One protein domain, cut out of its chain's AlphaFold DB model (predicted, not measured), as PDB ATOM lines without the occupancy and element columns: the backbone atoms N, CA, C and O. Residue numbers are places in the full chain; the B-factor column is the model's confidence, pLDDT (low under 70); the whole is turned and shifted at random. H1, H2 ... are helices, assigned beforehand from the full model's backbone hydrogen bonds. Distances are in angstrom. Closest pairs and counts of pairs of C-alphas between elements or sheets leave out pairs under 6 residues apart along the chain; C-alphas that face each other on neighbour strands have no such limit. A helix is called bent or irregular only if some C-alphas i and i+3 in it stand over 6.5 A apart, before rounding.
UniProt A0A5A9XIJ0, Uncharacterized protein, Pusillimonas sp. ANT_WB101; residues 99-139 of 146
ATOM      1  N   GLN A  99     260.268 244.111 170.178       70.75
ATOM      2  CA  GLN A  99     261.260 245.169 170.009       70.75
ATOM      3  C   GLN A  99     261.014 246.327 170.983       70.75
ATOM      4  O   GLN A  99     259.882 246.744 171.235       70.75
ATOM      5  N   GLY A 100     262.102 246.868 171.540       70.31
ATOM      6  CA  GLY A 100     262.057 248.037 172.426       70.31
ATOM      7  C   GLY A 100     261.785 247.736 173.904       70.31
ATOM      8  O   GLY A 100     261.631 248.672 174.688       70.31
ATOM      9  N   ARG A 101     261.769 246.461 174.321       74.38
ATOM     10  CA  ARG A 101     261.558 246.081 175.726       74.38
ATOM     11  C   ARG A 101     262.727 246.550 176.613       74.38
ATOM     12  O   ARG A 101     263.852 246.077 176.437       74.38
ATOM     13  N   PRO A 102     262.507 247.435 177.606       73.88
ATOM     14  CA  PRO A 102     263.545 247.747 178.582       73.88
ATOM     15  C   PRO A 102     263.781 246.545 179.511       73.88
ATOM     16  O   PRO A 102     262.832 245.917 179.977       73.88
ATOM     17  N   ARG A 103     265.050 246.234 179.809       76.12
ATOM     18  CA  ARG A 103     265.431 245.115 180.699       76.12
ATOM     19  C   ARG A 103     264.995 245.326 182.154       76.12
ATOM     20  O   ARG A 103     264.775 244.355 182.866       76.12
ATOM     21  N   ASN A 104     264.895 246.578 182.596       80.31
ATOM     22  CA  ASN A 104     264.412 246.957 183.923       80.31
ATOM     23  C   ASN A 104     263.796 248.368 183.875       80.31
ATOM     24  O   ASN A 104     264.157 249.166 183.009       80.31
ATOM     25  N   ILE A 105     262.888 248.680 184.801       83.00
ATOM     26  CA  ILE A 105     262.240 249.992 184.923       83.00
ATOM     27  C   ILE A 105     262.985 250.778 186.002       83.00
ATOM     28  O   ILE A 105     262.839 250.492 187.187       83.00
ATOM     29  N   GLN A 106     263.790 251.763 185.603       82.75
ATOM     30  CA  GLN A 106     264.549 252.597 186.546       82.75
ATOM     31  C   GLN A 106     264.000 254.022 186.627       82.75
ATOM     32  O   GLN A 106     264.151 254.699 187.641       82.75
ATOM     33  N   THR A 107     263.335 254.482 185.569       84.06
ATOM     34  CA  THR A 107     262.813 255.842 185.468       84.06
ATOM     35  C   THR A 107     261.341 255.846 185.051       84.06
ATOM     36  O   THR A 107     260.893 254.957 184.324       84.06
ATOM     37  N   PRO A 108     260.568 256.894 185.395       81.81
ATOM     38  CA  PRO A 108     259.214 257.068 184.864       81.81
ATOM     39  C   PRO A 108     259.162 257.149 183.329       81.81
ATOM     40  O   PRO A 108     258.117 256.911 182.730       81.81
ATOM     41  N   GLY A 109     260.279 257.496 182.676       82.50
ATOM     42  CA  GLY A 109     260.400 257.484 181.220       82.50
ATOM     43  C   GLY A 109     260.411 256.076 180.622       82.50
ATOM     44  O   GLY A 109     259.949 255.904 179.498       82.50
ATOM     45  N   ASP A 110     260.856 255.065 181.368       83.00
ATOM     46  CA  ASP A 110     260.899 253.679 180.887       83.00
ATOM     47  C   ASP A 110     259.497 253.075 180.740       83.00
ATOM     48  O   ASP A 110     259.279 252.229 179.878       83.00
ATOM     49  N   LEU A 111     258.508 253.590 181.479       84.06
ATOM     50  CA  LEU A 111     257.099 253.230 181.291       84.06
ATOM     51  C   LEU A 111     256.566 253.658 179.917       84.06
ATOM     52  O   LEU A 111     255.723 252.973 179.345       84.06
ATOM     53  N   ARG A 112     257.074 254.769 179.359       84.12
ATOM     54  CA  ARG A 112     256.731 255.172 177.987       84.12
ATOM     55  C   ARG A 112     257.327 254.208 176.971       84.12
ATOM     56  O   ARG A 112     256.616 253.773 176.082       84.12
ATOM     57  N   LYS A 113     258.574 253.781 177.177       80.50
ATOM     58  CA  LYS A 113     259.206 252.772 176.317       80.50
ATOM     59  C   LYS A 113     258.430 251.458 176.315       80.50
ATOM     60  O   LYS A 113     258.338 250.844 175.267       80.50
ATOM     61  N   ILE A 114     257.843 251.060 177.451       83.31
ATOM     62  CA  ILE A 114     256.972 249.876 177.527       83.31
ATOM     63  C   ILE A 114     255.681 250.070 176.728       83.31
ATOM     64  O   ILE A 114     255.229 249.161 176.040       83.31
ATOM     65  N   ARG A 115     255.083 251.260 176.808       81.56
ATOM     66  CA  ARG A 115     253.888 251.593 176.028       81.56
ATOM     67  C   ARG A 115     254.160 251.568 174.522       81.56
ATOM     68  O   ARG A 115     253.305 251.120 173.770       81.56
ATOM     69  N   ASP A 116     255.329 252.044 174.115       83.62
ATOM     70  CA  ASP A 116     255.717 252.177 172.709       83.62
ATOM     71  C   ASP A 116     256.371 250.894 172.151       83.62
ATOM     72  O   ASP A 116     256.954 250.911 171.067       83.62
ATOM     73  N   MET A 117     256.294 249.778 172.887       84.50
ATOM     74  CA  MET A 117     256.826 248.492 172.440       84.50
ATOM     75  C   MET A 117     256.133 248.028 171.160       84.50
ATOM     76  O   MET A 117     254.905 248.015 171.064       84.50
ATOM     77  N   GLN A 118     256.939 247.580 170.201       82.00
ATOM     78  CA  GLN A 118     256.448 246.947 168.984       82.00
ATOM     79  C   GLN A 118     256.499 245.436 169.169       82.00
ATOM     80  O   GLN A 118     257.565 244.856 169.382       82.00
ATOM     81  N   ILE A 119     255.326 244.809 169.127       84.00
ATOM     82  CA  ILE A 119     255.167 243.365 169.274       84.00
ATOM     83  C   ILE A 119     254.792 242.808 167.906       84.00
ATOM     84  O   ILE A 119     253.721 243.118 167.385       84.00
ATOM     85  N   ASP A 120     255.662 241.977 167.341       83.81
ATOM     86  CA  ASP A 120     255.328 241.201 166.153       83.81
ATOM     87  C   ASP A 120     254.547 239.953 166.587       83.81
ATOM     88  O   ASP A 120     255.083 239.014 167.183       83.81
ATOM     89  N   LEU A 121     253.241 239.961 166.310       82.75
ATOM     90  CA  LEU A 121     252.330 238.887 166.698       82.75
ATOM     91  C   LEU A 121     252.627 237.569 165.968       82.75
ATOM     92  O   LEU A 121     252.382 236.496 166.527       82.75
ATOM     93  N   GLU A 122     253.156 237.621 164.744       83.56
ATOM     94  CA  GLU A 122     253.502 236.420 163.984       83.56
ATOM     95  C   GLU A 122     254.779 235.783 164.520       83.56
ATOM     96  O   GLU A 122     254.828 234.565 164.723       83.56
ATOM     97  N   ALA A 123     255.793 236.604 164.799       80.94
ATOM     98  CA  ALA A 123     257.023 236.148 165.435       80.94
ATOM     99  C   ALA A 123     256.736 235.544 166.819       80.94
ATOM    100  O   ALA A 123     257.184 234.431 167.100       80.94
ATOM    101  N   LEU A 124     255.899 236.206 167.627       82.50
ATOM    102  CA  LEU A 124     255.511 235.740 168.962       82.50
ATOM    103  C   LEU A 124     254.770 234.395 168.911       82.50
ATOM    104  O   LEU A 124     254.991 233.507 169.737       82.50
ATOM    105  N   ARG A 125     253.902 234.209 167.907       82.44
ATOM    106  CA  ARG A 125     253.217 232.932 167.676       82.44
ATOM    107  C   ARG A 125     254.206 231.817 167.332       82.44
ATOM    108  O   ARG A 125     254.050 230.698 167.821       82.44
ATOM    109  N   ARG A 126     255.201 232.108 166.488       82.94
ATOM    110  CA  ARG A 126     256.237 231.148 166.073       82.94
ATOM    111  C   ARG A 126     257.103 230.726 167.265       82.94
ATOM    112  O   ARG A 126     257.336 229.532 167.448       82.94
ATOM    113  N   GLU A 127     257.488 231.685 168.106       79.12
ATOM    114  CA  GLU A 127     258.225 231.448 169.352       79.12
ATOM    115  C   GLU A 127     257.437 230.540 170.308       79.12
ATOM    116  O   GLU A 127     257.945 229.501 170.725       79.12
ATOM    117  N   GLY A 128     256.160 230.842 170.572       82.62
ATOM    118  CA  GLY A 128     255.333 230.035 171.477       82.62
ATOM    119  C   GLY A 128     255.134 228.578 171.027       82.62
ATOM    120  O   GLY A 128     255.016 227.678 171.863       82.62
ATOM    121  N   LEU A 129     255.124 228.318 169.713       81.88
ATOM    122  CA  LEU A 129     255.087 226.957 169.167       81.88
ATOM    123  C   LEU A 129     256.417 226.220 169.383       81.88
ATOM    124  O   LEU A 129     256.398 225.064 169.806       81.88
ATOM    125  N   ALA A 130     257.551 226.888 169.158       78.75
ATOM    126  CA  ALA A 130     258.881 226.319 169.380       78.75
ATOM    127  C   ALA A 130     259.160 226.038 170.870       78.75
ATOM    128  O   ALA A 130     259.704 224.991 171.225       78.75
ATOM    129  N   SER A 131     258.722 226.918 171.776       77.94
ATOM    130  CA  SER A 131     258.841 226.677 173.218       77.94
ATOM    131  C   SER A 131     258.001 225.477 173.669       77.94
ATOM    132  O   SER A 131     258.419 224.727 174.552       77.94
ATOM    133  N   ARG A 132     256.836 225.237 173.049       72.94
ATOM    134  CA  ARG A 132     255.978 224.078 173.356       72.94
ATOM    135  C   ARG A 132     256.639 222.753 172.972       72.94
ATOM    136  O   ARG A 132     256.561 221.796 173.743       72.94
ATOM    137  N   THR A 133     257.304 222.689 171.820       71.25
ATOM    138  CA  THR A 133     258.022 221.475 171.403       71.25
ATOM    139  C   THR A 133     259.217 221.200 172.318       71.25
ATOM    140  O   THR A 133     259.359 220.079 172.797       71.25
ATOM    141  N   GLN A 134     259.987 222.230 172.691       64.50
ATOM    142  CA  GLN A 134     261.105 222.092 173.638       64.50
ATOM    143  C   GLN A 134     260.660 221.708 175.058       64.50
ATOM    144  O   GLN A 134     261.337 220.938 175.736       64.50
ATOM    145  N   SER A 135     259.508 222.200 175.523       59.97
ATOM    146  CA  SER A 135     258.946 221.817 176.831       59.97
ATOM    147  C   SER A 135     258.562 220.334 176.883       59.97
ATOM    148  O   SER A 135     258.590 219.720 177.948       59.97
ATOM    149  N   THR A 136     258.194 219.763 175.733       60.16
ATOM    150  CA  THR A 136     257.760 218.366 175.615       60.16
ATOM    151  C   THR A 136     258.954 217.407 175.590       60.16
ATOM    152  O   THR A 136     258.874 216.334 176.178       60.16
ATOM    153  N   GLU A 137     260.083 217.799 174.989       57.72
ATOM    154  CA  GLU A 137     261.325 217.007 175.029       57.72
ATOM    155  C   GLU A 137     262.017 217.030 176.401       57.72
ATOM    156  O   GLU A 137     262.615 216.035 176.804       57.72
ATOM    157  N   ASN A 138     261.906 218.129 177.153       59.03
ATOM    158  CA  ASN A 138     262.613 218.295 178.428       59.03
ATOM    159  C   ASN A 138     261.869 217.738 179.662       59.03
ATOM    160  O   ASN A 138     262.375 217.864 180.777       59.03
ATOM    161  N   ASN A 139     260.698 217.105 179.501       56.31
ATOM    162  CA  ASN A 139     259.973 216.450 180.599       56.31
ATOM    163  C   ASN A 139     259.832 214.929 180.369       56.31
ATOM    164  O   ASN A 139     258.812 214.481 179.835       56.31
TER     165      ASN A 139
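AT A GLANCE: This is residues 99 to 139 of the 146 residues of an uncharacterized protein of Pusillimonas sp. ANT_WB101 (UniProt A0A5A9XIJ0). A small looped head with one long helical arm: an unnamed stretch, residues 99 to 109, curves round into the short helix H1, and beyond a drawn-out link the helix H2 sticks out from this head. The two helices do not pack on each other, and the arm of residues 121 to 139, of which 121 to 137 belong to H2, stands free. The printed part has 41 residues with two named helices, in the order H1, H2, and no named strand; the class is all helix. It is extended, with a radius of gyration of the C-alphas of 14.6 A, and flat, spanning 41 by 22 by 9 A.

IN THESE COORDINATES: The printed part begins at Gln 99, with its C-alpha at (261.260, 245.169, 170.009), and residues 99 to 109 precede the first helix. H1 is residues 110 to 115, from C-alpha 110 at (260.899, 253.679, 180.887), and measures 8.8 A from first to last C-alpha. H2 is residues 121 to 137, 25.1 A from first to last C-alpha, and ends with C-alpha 137 at (261.325, 217.007, 175.029).

HOW THE PARTS SIT: H1 and H2 are apart, with no C-alpha of the one within 8 A of the other. The link between them, residues 116 to 120, is tight. In H1 and H2 every O i to N i+4 pair is within hydrogen-bond range. Neither helix is bent or irregular.

THE WHOLE: The two C-alphas farthest apart are those of Pro 108 and Glu 137, at 41.3 A. The C-alphas of Gln 99 and Asn 139, the first and last printed, are 30.6 A apart. The printed part has no cut. The mean pLDDT of the printed part is 77.4, and the model's confidence is low, under 70, at residues 134 to 139.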